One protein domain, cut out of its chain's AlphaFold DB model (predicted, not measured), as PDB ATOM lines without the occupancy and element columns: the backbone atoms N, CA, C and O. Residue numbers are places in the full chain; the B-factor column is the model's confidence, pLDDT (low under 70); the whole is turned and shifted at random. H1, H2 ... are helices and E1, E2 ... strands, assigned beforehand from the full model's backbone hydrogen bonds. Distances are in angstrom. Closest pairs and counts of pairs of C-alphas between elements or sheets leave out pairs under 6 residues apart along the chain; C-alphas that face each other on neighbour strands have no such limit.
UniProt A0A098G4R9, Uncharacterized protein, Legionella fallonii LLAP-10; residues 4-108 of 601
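AT A GLANCE: This is residues 4 to 108 of the 601 residues of an uncharacterized protein of Legionella fallonii LLAP-10 (UniProt A0A098G4R9). A strongly twisted sheet of five strands runs between helices, with H2 over one face and H1 and H3 on the other. The hairpin E4 and E5 is turned well away from the direction of E1 to E3. The printed part has 105 residues, with H1, H2, E1, E2, E3, E4, E5 and H3 in that order. The antiparallel sheet, order E1 E2 E3 E4 E5, is a meander, each strand the antiparallel neighbour of the one before; the class is mixed, helices and strands. The whole is compact, with a radius of gyration of the C-alphas of 13.2 A and spans of 37 by 35 by 27 A.

IN THESE COORDINATES: Find C-alpha 4 at (262.849, 240.754, 280.373); H1 runs from there to residue 15, 16.1 A. H2 is residues 31 to 40, 14.4 A. Then come E1, residues 46 to 50; E2, 57 to 63, 19.4 A; E3, 68 to 75, 22.7 A; E4, 85 to 90; and E5, 93 to 99. H3, residues 100 to 106, ends at C-alpha 106 (258.290, 258.072, 259.905).

HOW THE PARTS SIT: Look at N 47 and O 60, 2.8 A, for E1 and E2; N 59 and O 72, 2.8 A, for E2 and E3; N 75 and O 85, 2.8 A, for E3 and E4; and N 88 and O 95, 2.8 A, for E4 and E5. The directions of E3 and E4 stand at 121 degrees. Helices on both faces make three layers, H1 and H3 opposite H2. H2 is 8.4 A over the sheet; its closest C-alphas to E2 are those of Leu 38 and Tyr 62, 6.8 A. H3 runs across E5 at 83 degrees on the local plane. H1 is near E1 and H3. Every O i to N i+4 pair is within hydrogen-bond range in H1, H2 and H3.

THE WHOLE: The C-alphas farthest apart, those of His 65 and Glu 80, are 38.4 A apart. The printed part has no cut; the link H1 to H2 is long. Residues 17 to 19, 43 and 105 to 108 have pLDDT under 70.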
ATOM      1  N   LYS A   4     262.323 241.186 281.679       90.50
ATOM      2  CA  LYS A   4     262.849 240.754 280.373       90.50
ATOM      3  C   LYS A   4     262.256 241.559 279.207       90.50
ATOM      4  O   LYS A   4     262.987 241.971 278.319       90.50
ATOM      5  N   ASN A   5     260.948 241.833 279.215       87.81
ATOM      6  CA  ASN A   5     260.323 242.622 278.145       87.81
ATOM      7  C   ASN A   5     260.766 244.094 278.158       87.81
ATOM      8  O   ASN A   5     260.747 244.735 277.114       87.81
ATOM      9  N   GLN A   6     261.125 244.636 279.328       93.00
ATOM     10  CA  GLN A   6     261.656 245.999 279.447       93.00
ATOM     11  C   GLN A   6     263.060 246.083 278.853       93.00
ATOM     12  O   GLN A   6     263.321 246.975 278.055       93.00
ATOM     13  N   GLU A   7     263.923 245.130 279.214       91.50
ATOM     14  CA  GLU A   7     265.285 245.006 278.681       91.50
ATOM     15  C   GLU A   7     265.245 244.842 277.155       91.50
ATOM     16  O   GLU A   7     265.864 245.627 276.448       91.50
ATOM     17  N   LEU A   8     264.385 243.954 276.636       90.56
ATOM     18  CA  LEU A   8     264.194 243.778 275.191       90.56
ATOM     19  C   LEU A   8     263.736 245.055 274.472       90.56
ATOM     20  O   LEU A   8     264.168 245.301 273.351       90.56
ATOM     21  N   LEU A   9     262.855 245.860 275.080       89.56
ATOM     22  CA  LEU A   9     262.409 247.116 274.470       89.56
ATOM     23  C   LEU A   9     263.535 248.155 274.438       89.56
ATOM     24  O   LEU A   9     263.710 248.829 273.426       89.56
ATOM     25  N   ILE A  10     264.289 248.275 275.534       88.62
ATOM     26  CA  ILE A  10     265.448 249.171 275.611       88.62
ATOM     27  C   ILE A  10     266.486 248.762 274.563       88.62
ATOM     28  O   ILE A  10     266.931 249.607 273.792       88.62
ATOM     29  N   ASP A  11     266.811 247.474 274.476       87.62
ATOM     30  CA  ASP A  11     267.772 246.952 273.504       87.62
ATOM     31  C   ASP A  11     267.289 247.161 272.068       87.62
ATOM     32  O   ASP A  11     268.058 247.622 271.229       87.62
ATOM     33  N   ALA A  12     266.010 246.899 271.776       86.38
ATOM     34  CA  ALA A  12     265.437 247.145 270.453       86.38
ATOM     35  C   ALA A  12     265.558 248.619 270.043       86.38
ATOM     36  O   ALA A  12     265.937 248.910 268.914       86.38
ATOM     37  N   ILE A  13     265.291 249.548 270.962       83.75
ATOM     38  CA  ILE A  13     265.435 250.988 270.721       83.75
ATOM     39  C   ILE A  13     266.905 251.383 270.529       83.75
ATOM     40  O   ILE A  13     267.222 252.121 269.596       83.75
ATOM     41  N   ASN A  14     267.806 250.880 271.373       80.94
ATOM     42  CA  ASN A  14     269.238 251.168 271.280       80.94
ATOM     43  C   ASN A  14     269.839 250.621 269.975       80.94
ATOM     44  O   ASN A  14     270.652 251.290 269.340       80.94
ATOM     45  N   ASN A  15     269.393 249.443 269.529       82.25
ATOM     46  CA  ASN A  15     269.823 248.812 268.278       82.25
ATOM     47  C   ASN A  15     269.385 249.585 267.025       82.25
ATOM     48  O   ASN A  15     269.977 249.406 265.963       82.25
ATOM     49  N   LEU A  16     268.406 250.488 267.140       74.06
ATOM     50  CA  LEU A  16     268.066 251.440 266.077       74.06
ATOM     51  C   LEU A  16     269.072 252.604 265.980       74.06
ATOM     52  O   LEU A  16     268.886 253.512 265.171       74.06
ATOM     53  N   GLY A  17     270.137 252.594 266.793       66.12
ATOM     54  CA  GLY A  17     271.162 253.638 266.831       66.12
ATOM     55  C   GLY A  17     270.693 254.912 267.531       66.12
ATOM     56  O   GLY A  17     271.226 255.991 267.276       66.12
ATOM     57  N   LEU A  18     269.659 254.811 268.370       66.94
ATOM     58  CA  LEU A  18     269.062 255.959 269.042       66.94
ATOM     59  C   LEU A  18     269.673 256.090 270.432       66.94
ATOM     60  O   LEU A  18     269.412 255.250 271.288       66.94
ATOM     61  N   ASP A  19     270.443 257.152 270.686       65.31
ATOM     62  CA  ASP A  19     270.850 257.504 272.056       65.31
ATOM     63  C   ASP A  19     269.654 258.117 272.800       65.31
ATOM     64  O   ASP A  19     269.557 259.333 272.999       65.31
ATOM     65  N   ILE A  20     268.678 257.270 273.134       72.81
ATOM     66  CA  ILE A  20     267.520 257.660 273.931       72.81
ATOM     67  C   ILE A  20     267.968 257.742 275.399       72.81
ATOM     68  O   ILE A  20     268.448 256.747 275.945       72.81
ATOM     69  N   PRO A  21     267.824 258.901 276.071       73.12
ATOM     70  CA  PRO A  21     268.160 259.023 277.486       73.12
ATOM     71  C   PRO A  21     267.403 257.998 278.339       73.12
ATOM     72  O   PRO A  21     266.235 257.715 278.078       73.12
ATOM     73  N   SER A  22     268.032 257.504 279.409       81.12
ATOM     74  CA  SER A  22     267.377 256.628 280.395       81.12
ATOM     75  C   SER A  22     266.090 257.235 280.957       81.12
ATOM     76  O   SER A  22     265.144 256.510 281.237       81.12
ATOM     77  N   ASP A  23     266.043 258.564 281.036       83.00
ATOM     78  CA  ASP A  23     264.916 259.381 281.501       83.00
ATOM     79  C   ASP A  23     263.681 259.318 280.582       83.00
ATOM     80  O   ASP A  23     262.623 259.856 280.891       83.00
ATOM     81  N   VAL A  24     263.778 258.659 279.427       87.38
ATOM     82  CA  VAL A  24     262.600 258.318 278.622       87.38
ATOM     83  C   VAL A  24     261.888 257.093 279.198       87.38
ATOM     84  O   VAL A  24     260.692 256.936 278.981       87.38
ATOM     85  N   PHE A  25     262.567 256.233 279.958       93.06
ATOM     86  CA  PHE A  25     262.026 254.961 280.438       93.06
ATOM     87  C   PHE A  25     261.590 255.046 281.905       93.06
ATOM     88  O   PHE A  25     262.391 254.888 282.822       93.06
ATOM     89  N   HIS A  26     260.287 255.206 282.133       95.44
ATOM     90  CA  HIS A  26     259.685 255.267 283.468       95.44
ATOM     91  C   HIS A  26     258.589 254.213 283.612       95.44
ATOM     92  O   HIS A  26     257.390 254.482 283.563       95.44
ATOM     93  N   PHE A  27     258.996 252.952 283.742       95.88
ATOM     94  CA  PHE A  27     258.065 251.821 283.745       95.88
ATOM     95  C   PHE A  27     257.173 251.713 284.989       95.88
ATOM     96  O   PHE A  27     256.265 250.881 285.014       95.88
ATOM     97  N   ASP A  28     257.462 252.491 286.018       95.06
ATOM     98  CA  ASP A  28     256.704 252.636 287.255       95.06
ATOM     99  C   ASP A  28     255.645 253.745 287.177       95.06
ATOM    100  O   ASP A  28     254.714 253.753 287.982       95.06
ATOM    101  N   PHE A  29     255.730 254.645 286.192       97.31
ATOM    102  CA  PHE A  29     254.769 255.734 286.048       97.31
ATOM    103  C   PHE A  29     253.425 255.229 285.518       97.31
ATOM    104  O   PHE A  29     253.352 254.406 284.601       97.31
ATOM    105  N   ASN A  30     252.340 255.788 286.055       96.81
ATOM    106  CA  ASN A  30     251.033 255.736 285.403       96.81
ATOM    107  C   ASN A  30     250.899 256.880 284.376       96.81
ATOM    108  O   ASN A  30     251.796 257.708 284.211       96.81
ATOM    109  N   ARG A  31     249.761 256.937 283.673       95.69
ATOM    110  CA  ARG A  31     249.497 257.964 282.649       95.69
ATOM    111  C   ARG A  31     249.593 259.391 283.189       95.69
ATOM    112  O   ARG A  31     250.208 260.235 282.550       95.69
ATOM    113  N   THR A  32     248.997 259.652 284.346       96.31
ATOM    114  CA  THR A  32     248.968 260.986 284.956       96.31
ATOM    115  C   THR A  32     250.363 261.428 285.390       96.31
ATOM    116  O   THR A  32     250.739 262.578 285.178       96.31
ATOM    117  N   ASP A  33     251.147 260.520 285.972       96.38
ATOM    118  CA  ASP A  33     252.522 260.810 286.390       96.38
ATOM    119  C   ASP A  33     253.425 261.067 285.181       96.38
ATOM    120  O   ASP A  33     254.216 262.010 285.196       96.38
ATOM    121  N   GLY A  34     253.238 260.303 284.099       95.69
ATOM    122  CA  GLY A  34     253.952 260.518 282.845       95.69
ATOM    123  C   GLY A  34     253.667 261.874 282.201       95.69
ATOM    124  O   GLY A  34     254.597 262.563 281.790       95.69
ATOM    125  N   GLN A  35     252.403 262.305 282.182       95.50
ATOM    126  CA  GLN A  35     252.026 263.638 281.698       95.50
ATOM    127  C   GLN A  35     252.673 264.745 282.540       95.50
ATOM    128  O   GLN A  35     253.385 265.589 282.003       95.50
ATOM    129  N   LYS A  36     252.537 264.678 283.872       94.38
ATOM    130  CA  LYS A  36     253.171 265.642 284.790       94.38
ATOM    131  C   LYS A  36     254.689 265.696 284.639       94.38
ATOM    132  O   LYS A  36     255.289 266.750 284.844       94.38
ATOM    133  N   TYR A  37     255.323 264.562 284.349       92.56
ATOM    134  CA  TYR A  37     256.757 264.505 284.102       92.56
ATOM    135  C   TYR A  37     257.127 265.230 282.806       92.56
ATOM    136  O   TYR A  37     257.991 266.101 282.842       92.56
ATOM    137  N   LEU A  38     256.434 264.949 281.698       88.44
ATOM    138  CA  LEU A  38     256.662 265.615 280.409       88.44
ATOM    139  C   LEU A  38     256.416 267.134 280.479       88.44
ATOM    140  O   LEU A  38     257.177 267.904 279.900       88.44
ATOM    141  N   GLU A  39     255.422 267.574 281.252       87.44
ATOM    142  CA  GLU A  39     255.180 268.989 281.579       87.44
ATOM    143  C   GLU A  39     256.386 269.653 282.261       87.44
ATOM    144  O   GLU A  39     256.758 270.783 281.940       87.44
ATOM    145  N   LYS A  40     256.998 268.955 283.224       85.88
ATOM    146  CA  LYS A  40     258.133 269.460 284.011       85.88
ATOM    147  C   LYS A  40     259.472 269.324 283.291       85.88
ATOM    148  O   LYS A  40     260.396 270.073 283.601       85.88
ATOM    149  N   ALA A  41     259.582 268.386 282.353       80.44
ATOM    150  CA  ALA A  41     260.797 268.054 281.623       80.44
ATOM    151  C   ALA A  41     260.607 268.277 280.108       80.44
ATOM    152  O   ALA A  41     260.667 267.325 279.334       80.44
ATOM    153  N   PRO A  42     260.437 269.531 279.642       73.31
ATOM    154  CA  PRO A  42     260.158 269.834 278.233       73.31
ATOM    155  C   PRO A  42     261.297 269.459 277.263       73.31
ATOM    156  O   PRO A  42     261.123 269.525 276.048       73.31
ATOM    157  N   SER A  43     262.475 269.088 277.775       66.50
ATOM    158  CA  SER A  43     263.577 268.513 276.997       66.50
ATOM    159  C   SER A  43     263.373 267.035 276.649       66.50
ATOM    160  O   SER A  43     264.075 266.522 275.781       66.50
ATOM    161  N   ILE A  44     262.445 266.351 277.323       79.38
ATOM    162  CA  ILE A  44     262.112 264.949 277.087       79.38
ATOM    163  C   ILE A  44     260.922 264.904 276.113       79.38
ATOM    164  O   ILE A  44     259.812 265.290 276.474       79.38
ATOM    165  N   PRO A  45     261.125 264.475 274.855       75.12
ATOM    166  CA  PRO A  45     260.103 264.562 273.802       75.12
ATOM    167  C   PRO A  45     258.940 263.586 274.014       75.12
ATOM    168  O   PRO A  45     257.832 263.807 273.529       75.12
ATOM    169  N   CYS A  46     259.221 262.463 274.666       89.31
ATOM    170  CA  CYS A  46     258.311 261.361 274.872       89.31
ATOM    171  C   CYS A  46     258.772 260.527 276.064       89.31
ATOM    172  O   CYS A  46     259.930 260.581 276.470       89.31
ATOM    173  N   LEU A  47     257.844 259.752 276.603       93.69
ATOM    174  CA  LEU A  47     258.045 258.871 277.739       93.69
ATOM    175  C   LEU A  47     257.556 257.474 277.370       93.69
ATOM    176  O   LEU A  47     256.460 257.323 276.838       93.69
ATOM    177  N   ILE A  48     258.331 256.452 277.695       94.69
ATOM    178  CA  ILE A  48     257.935 255.053 277.620       94.69
ATOM    179  C   ILE A  48     257.686 254.546 279.038       94.69
ATOM    180  O   ILE A  48     258.567 254.567 279.896       94.69
ATOM    181  N   ARG A  49     256.477 254.044 279.277       96.56
ATOM    182  CA  ARG A  49     256.060 253.485 280.570       96.56
ATOM    183  C   ARG A  49     255.265 252.199 280.396       96.56
ATOM    184  O   ARG A  49     254.898 251.827 279.282       96.56
ATOM    185  N   LYS A  50     254.954 251.507 281.495       96.56
ATOM    186  CA  LYS A  50     253.985 250.401 281.441       96.56
ATOM    187  C   LYS A  50     252.593 250.951 281.126       96.56
ATOM    188  O   LYS A  50     252.189 252.004 281.630       96.56
ATOM    189  N   SER A  51     251.861 250.242 280.273       96.00
ATOM    190  CA  SER A  51     250.457 250.547 280.025       96.00
ATOM    191  C   SER A  51     249.576 249.918 281.104       96.00
ATOM    192  O   SER A  51     249.942 248.919 281.719       96.00
ATOM    193  N   SER A  52     248.391 250.494 281.312       94.31
ATOM    194  CA  SER A  52     247.312 249.829 282.049       94.31
ATOM    195  C   SER A  52     246.669 248.700 281.235       94.31
ATOM    196  O   SER A  52     245.955 247.877 281.797       94.31
ATOM    197  N   VAL A  53     246.900 248.668 279.918       94.75
ATOM    198  CA  VAL A  53     246.548 247.532 279.060       94.75
ATOM    199  C   VAL A  53     247.573 246.432 279.297       94.75
ATOM    200  O   VAL A  53     248.775 246.653 279.116       94.75
ATOM    201  N   ASP A  54     247.101 245.263 279.731       94.44
ATOM    202  CA  ASP A  54     247.991 244.179 280.131       94.44
ATOM    203  C   ASP A  54     248.909 243.745 278.980       94.44
ATOM    204  O   ASP A  54     248.547 243.754 277.803       94.44
ATOM    205  N   GLY A  55     250.149 243.418 279.337       94.06
ATOM    206  CA  GLY A  55     251.173 243.015 278.376       94.06
ATOM    207  C   GLY A  55     251.663 244.111 277.421       94.06
ATOM    208  O   GLY A  55     252.463 243.785 276.549       94.06
ATOM    209  N   CYS A  56     251.270 245.379 277.584       96.44
ATOM    210  CA  CYS A  56     251.682 246.478 276.702       96.44
ATOM    211  C   CYS A  56     252.498 247.558 277.433       96.44
ATOM    212  O   CYS A  56     252.320 247.812 278.627       96.44
ATOM    213  N   PHE A  57     253.363 248.251 276.692       97.19
ATOM    214  CA  PHE A  57     253.916 249.541 277.108       97.19
ATOM    215  C   PHE A  57     253.101 250.681 276.490       97.19
ATOM    216  O   PHE A  57     252.246 250.455 275.632       97.19
ATOM    217  N   ALA A  58     253.348 251.906 276.935       96.31
ATOM    218  CA  ALA A  58     252.785 253.114 276.353       96.31
ATOM    219  C   ALA A  58     253.905 254.110 276.042       96.31
ATOM    220  O   ALA A  58     254.759 254.345 276.895       96.31
ATOM    221  N   LEU A  59     253.869 254.683 274.840       94.62
ATOM    222  CA  LEU A  59     254.615 255.868 274.444       94.62
ATOM    223  C   LEU A  59     253.710 257.086 274.626       94.62
ATOM    224  O   LEU A  59     252.754 257.276 273.869       94.62
ATOM    225  N   ASP A  60     254.025 257.910 275.612       94.50
ATOM    226  CA  ASP A  60     253.366 259.185 275.845       94.50
ATOM    227  C   ASP A  60     254.167 260.298 275.172       94.50
ATOM    228  O   ASP A  60     255.388 260.364 275.307       94.50
ATOM    229  N   ARG A  61     253.488 261.191 274.455       91.06
ATOM    230  CA  ARG A  61     254.097 262.357 273.810       91.06
ATOM    231  C   ARG A  61     253.260 263.588 274.103       91.06
ATOM    232  O   ARG A  61     252.040 263.533 273.978       91.06
ATOM    233  N   TYR A  62     253.913 264.690 274.440       87.00
ATOM    234  CA  TYR A  62     253.260 265.988 274.534       87.00
ATOM    235  C   TYR A  62     253.383 266.722 273.194       87.00
ATOM    236  O   TYR A  62     254.476 266.834 272.641       87.00
ATOM    237  N   ASP A  63     252.260 267.183 272.649       80.31
ATOM    238  CA  ASP A  63     252.224 268.067 271.487       80.31
ATOM    239  C   ASP A  63     252.003 269.510 271.966       80.31
ATOM    240  O   ASP A  63     250.863 269.894 272.248       80.31
ATOM    241  N   PRO A  64     253.067 270.332 272.036       71.25
ATOM    242  CA  PRO A  64     252.965 271.697 272.538       71.25
ATOM    243  C   PRO A  64     252.176 272.625 271.606       71.25
ATOM    244  O   PRO A  64     251.766 273.697 272.035       71.25
ATOM    245  N   HIS A  65     251.971 272.259 270.334       72.31
ATOM    246  CA  HIS A  65     251.189 273.078 269.406       72.31
ATOM    247  C   HIS A  65     249.691 272.925 269.635       72.31
ATOM    248  O   HIS A  65     248.929 273.855 269.380       72.31
ATOM    249  N   ARG A  66     249.275 271.741 270.086       80.69
ATOM    250  CA  ARG A  66     247.872 271.421 270.358       80.69
ATOM    251  C   ARG A  66     247.528 271.468 271.839       80.69
ATOM    252  O   ARG A  66     246.349 271.385 272.147       80.69
ATOM    253  N   ASP A  67     248.531 271.573 272.712       86.00
ATOM    254  CA  ASP A  67     248.382 271.420 274.163       86.00
ATOM    255  C   ASP A  67     247.660 270.102 274.504       86.00
ATOM    256  O   ASP A  67     246.668 270.041 275.228       86.00
ATOM    257  N   THR A  68     248.103 269.018 273.861       91.88
ATOM    258  CA  THR A  68     247.493 267.690 274.017       91.88
ATOM    259  C   THR A  68     248.552 266.618 274.168       91.88
ATOM    260  O   THR A  68     249.668 266.736 273.663       91.88
ATOM    261  N   TYR A  69     248.179 265.530 274.837       92.19
ATOM    262  CA  TYR A  69     249.008 264.339 274.947       92.19
ATOM    263  C   TYR A  69     248.509 263.250 274.002       92.19
ATOM    264  O   TYR A  69     247.325 262.904 274.019       92.19
ATOM    265  N   SER A  70     249.416 262.669 273.220       91.38
ATOM    266  CA  SER A  70     249.147 261.438 272.482       91.38
ATOM    267  C   SER A  70     249.723 260.242 273.228       91.38
ATOM    268  O   SER A  70     250.803 260.319 273.814       91.38
ATOM    269  N   HIS A  71     249.001 259.127 273.176       93.50
ATOM    270  CA  HIS A  71     249.365 257.886 273.847       93.50
ATOM    271  C   HIS A  71     249.268 256.757 272.835       93.50
ATOM    272  O   HIS A  71     248.187 256.501 272.307       93.50
ATOM    273  N   LEU A  72     250.385 256.097 272.559       93.50
ATOM    274  CA  LEU A  72     250.429 254.947 271.664       93.50
ATOM    275  C   LEU A  72     250.819 253.716 272.460       93.50
ATOM    276  O   LEU A  72     251.742 253.776 273.271       93.50
ATOM    277  N   LEU A  73     250.133 252.598 272.244       96.31
ATOM    278  CA  LEU A  73     250.563 251.345 272.851       96.31
ATOM    279  C   LEU A  73     251.758 250.796 272.087       96.31
ATOM    280  O   LEU A  73     251.767 250.823 270.860       96.31
ATOM    281  N   ILE A  74     252.732 250.262 272.817       96.06
ATOM    282  CA  ILE A  74     253.812 249.459 272.254       96.06
ATOM    283  C   ILE A  74     253.570 248.017 272.688       96.06
ATOM    284  O   ILE A  74     253.625 247.688 273.879       96.06
ATOM    285  N   VAL A  75     253.285 247.160 271.718       95.69
ATOM    286  CA  VAL A  75     253.038 245.736 271.920       95.69
ATOM    287  C   VAL A  75     254.363 244.987 271.748       95.69
ATOM    288  O   VAL A  75     255.003 245.141 270.702       95.69
ATOM    289  N   PRO A  76     254.803 244.204 272.752       93.38
ATOM    290  CA  PRO A  76     255.984 243.360 272.633       93.38
ATOM    291  C   PRO A  76     255.841 242.320 271.518       93.38
ATOM    292  O   PRO A  76     254.723 241.863 271.255       93.38
ATOM    293  N   PRO A  77     256.954 241.899 270.900       91.81
ATOM    294  CA  PRO A  77     256.923 240.825 269.919       91.81
ATOM    295  C   PRO A  77     256.472 239.505 270.560       91.81
ATOM    296  O   PRO A  77     256.770 239.238 271.729       91.81
ATOM    297  N   LYS A  78     255.735 238.672 269.812       89.88
ATOM    298  CA  LYS A  78     255.270 237.365 270.313       89.88
ATOM    299  C   LYS A  78     256.322 236.273 270.143       89.88
ATOM    300  O   LYS A  78     256.289 235.277 270.862       89.88
ATOM    301  N   THR A  79     257.237 236.459 269.196       86.69
ATOM    302  CA  THR A  79     258.345 235.549 268.888       86.69
ATOM    303  C   THR A  79     259.659 236.330 268.806       86.69
ATOM    304  O   THR A  79     259.645 237.544 268.643       86.69
ATOM    305  N   GLU A  80     260.806 235.655 268.921       79.88
ATOM    306  CA  GLU A  80     262.129 236.313 268.920       79.88
ATOM    307  C   GLU A  80     262.466 237.030 267.601       79.88
ATOM    308  O   GLU A  80     263.301 237.929 267.591       79.88
ATOM    309  N   ASN A  81     261.795 236.665 266.504       74.94
ATOM    310  CA  ASN A  81     262.005 237.246 265.175       74.94
ATOM    311  C   ASN A  81     261.012 238.371 264.838       74.94
ATOM    312  O   ASN A  81     261.072 238.933 263.746       74.94
ATOM    313  N   GLU A  82     260.062 238.667 265.728       85.12
ATOM    314  CA  GLU A  82     259.098 239.748 265.537       85.12
ATOM    315  C   GLU A  82     259.613 241.064 266.131       85.12
ATOM    316  O   GLU A  82     260.361 241.089 267.106       85.12
ATOM    317  N   GLU A  83     259.173 242.182 265.555       91.38
ATOM    318  CA  GLU A  83     259.468 243.520 266.061       91.38
ATOM    319  C   GLU A  83     258.380 244.001 267.039       91.38
ATOM    320  O   GLU A  83     257.225 243.574 266.973       91.38
ATOM    321  N   PHE A  84     258.728 244.938 267.924       94.06
ATOM    322  CA  PHE A  84     257.740 245.731 268.657       94.06
ATOM    323  C   PHE A  84     256.801 246.466 267.692       94.06
ATOM    324  O   PHE A  84     257.222 246.966 266.647       94.06
ATOM    325  N   LYS A  85     255.525 246.573 268.068       94.81
ATOM    326  CA  LYS A  85     254.483 247.199 267.242       94.81
ATOM    327  C   LYS A  85     253.822 248.355 267.966       94.81
ATOM    328  O   LYS A  85     253.535 248.250 269.156       94.81
ATOM    329  N   PHE A  86     253.534 249.428 267.243       94.06
ATOM    330  CA  PHE A  86     252.677 250.499 267.727       94.06
ATOM    331  C   PHE A  86     251.221 250.197 267.405       94.06
ATOM    332  O   PHE A  86     250.881 249.932 266.252       94.06
ATOM    333  N   CYS A  87     250.359 250.294 268.413       94.19
ATOM    334  CA  CYS A  87     248.926 250.076 268.275       94.19
ATOM    335  C   CYS A  87     248.125 251.260 268.826       94.19
ATOM    336  O   CYS A  87     248.477 251.854 269.851       94.19
ATOM    337  N   HIS A  88     247.007 251.559 268.168       92.12
ATOM    338  CA  HIS A  88     245.923 252.360 268.733       92.12
ATOM    339  C   HIS A  88     245.003 251.442 269.536       92.12
ATOM    340  O   HIS A  88     244.761 250.307 269.121       92.12
ATOM    341  N   TYR A  89     244.496 251.913 270.673       91.44
ATOM    342  CA  TYR A  89     243.561 251.149 271.497       91.44
ATOM    343  C   TYR A  89     242.307 251.956 271.770       91.44
ATOM    344  O   TYR A  89     242.343 252.965 272.474       91.44
ATOM    345  N   GLU A  90     241.193 251.482 271.228       91.00
ATOM    346  CA  GLU A  90     239.907 252.152 271.321       91.00
ATOM    347  C   GLU A  90     238.801 251.111 271.476       91.00
ATOM    348  O   GLU A  90     238.757 250.116 270.755       91.00
ATOM    349  N   ASN A  91     237.924 251.313 272.463       91.88
ATOM    350  CA  ASN A  91     236.775 250.442 272.736       91.88
ATOM    351  C   ASN A  91     237.126 248.948 272.879       91.88
ATOM    352  O   ASN A  91     236.373 248.079 272.447       91.88
ATOM    353  N   GLY A  92     238.279 248.637 273.479       91.44
ATOM    354  CA  GLY A  92     238.724 247.253 273.670       91.44
ATOM    355  C   GLY A  92     239.422 246.629 272.460       91.44
ATOM    356  O   GLY A  92     239.890 245.496 272.554       91.44
ATOM    357  N   VAL A  93     239.527 247.345 271.339       92.62
ATOM    358  CA  VAL A  93     240.152 246.859 270.105       92.62
ATOM    359  C   VAL A  93     241.543 247.466 269.958       92.62
ATOM    360  O   VAL A  93     241.712 248.680 270.057       92.62
ATOM    361  N   MET A  94     242.546 246.613 269.722       93.56
ATOM    362  CA  MET A  94     243.893 247.038 269.337       93.56
ATOM    363  C   MET A  94     244.038 247.012 267.817       93.56
ATOM    364  O   MET A  94     243.900 245.957 267.202       93.56
ATOM    365  N   THR A  95     244.383 248.158 267.237       94.31
ATOM    366  CA  THR A  95     244.649 248.304 265.803       94.31
ATOM    367  C   THR A  95     246.120 248.629 265.601       94.31
ATOM    368  O   THR A  95     246.598 249.653 266.089       94.31
ATOM    369  N   GLU A  96     246.844 247.761 264.896       94.94
ATOM    370  CA  GLU A  96     248.248 247.989 264.540       94.94
ATOM    371  C   GLU A  96     248.373 249.205 263.614       94.94
ATOM    372  O   GLU A  96     247.662 249.319 262.618       94.94
ATOM    373  N   ILE A  97     249.275 250.119 263.964       92.12
ATOM    374  CA  ILE A  97     249.578 251.326 263.191       92.12
ATOM    375  C   ILE A  97     250.842 251.101 262.362       92.12
ATOM    376  O   ILE A  97     250.880 251.423 261.177       92.12
ATOM    377  N   SER A  98     251.907 250.606 263.000       92.44
ATOM    378  CA  SER A  98     253.228 250.442 262.388       92.44
ATOM    379  C   SER A  98     254.140 249.595 263.283       92.44
ATOM    380  O   SER A  98     253.819 249.353 264.449       92.44
ATOM    381  N   THR A  99     255.301 249.184 262.775       92.69
ATOM    382  CA  THR A  99     256.364 248.612 263.615       92.69
ATOM    383  C   THR A  99     257.137 249.715 264.342       92.69
ATOM    384  O   THR A  99     257.008 250.895 264.012       92.69
ATOM    385  N   LEU A 100     257.926 249.359 265.359       86.81
ATOM    386  CA  LEU A 100     258.720 250.311 266.133       86.81
ATOM    387  C   LEU A 100     259.703 251.083 265.241       86.81
ATOM    388  O   LEU A 100     259.695 252.312 265.255       86.81
ATOM    389  N   SER A 101     260.484 250.388 264.419       84.25
ATOM    390  CA  SER A 101     261.429 250.973 263.467       84.25
ATOM    391  C   SER A 101     260.729 251.849 262.437       84.25
ATOM    392  O   SER A 101     261.124 252.997 262.243       84.25
ATOM    393  N   ALA A 102     259.662 251.351 261.806       84.81
ATOM    394  CA  ALA A 102     258.924 252.097 260.796       84.81
ATOM    395  C   ALA A 102     258.282 253.356 261.391       84.81
ATOM    396  O   ALA A 102     258.409 254.439 260.818       84.81
ATOM    397  N   TYR A 103     257.669 253.253 262.573       84.19
ATOM    398  CA  TYR A 103     257.114 254.408 263.264       84.19
ATOM    399  C   TYR A 103     258.201 255.406 263.635       84.19
ATOM    400  O   TYR A 103     258.044 256.578 263.336       84.19
ATOM    401  N   LEU A 104     259.309 254.985 264.248       75.81
ATOM    402  CA  LEU A 104     260.368 255.914 264.643       75.81
ATOM    403  C   LEU A 104     260.992 256.602 263.418       75.81
ATOM    404  O   LEU A 104     261.211 257.811 263.464       75.81
ATOM    405  N   ASN A 105     261.156 255.887 262.303       68.44
ATOM    406  CA  ASN A 105     261.625 256.449 261.034       68.44
ATOM    407  C   ASN A 105     260.642 257.465 260.423       68.44
ATOM    408  O   ASN A 105     261.070 258.477 259.869       68.44
ATOM    409  N   VAL A 106     259.330 257.223 260.521       69.81
ATOM    410  CA  VAL A 106     258.290 258.072 259.905       69.81
ATOM    411  C   VAL A 106     257.827 259.206 260.817       69.81
ATOM    412  O   VAL A 106     257.487 260.284 260.334       69.81
ATOM    413  N   ALA A 107     257.809 259.003 262.135       62.41
ATOM    414  CA  ALA A 107     257.110 259.851 263.101       62.41
ATOM    415  C   ALA A 107     257.717 261.252 263.279       62.41
ATOM    416  O   ALA A 107     257.271 261.993 264.155       62.41
ATOM    417  N   ASN A 108     258.692 261.636 262.442       59.59
ATOM    418  CA  ASN A 108     259.338 262.946 262.429       59.59
ATOM    419  C   ASN A 108     259.690 263.396 263.854       59.59
ATOM    420  O   ASN A 108     259.473 264.550 264.220       59.59
TER     421      ASN A 108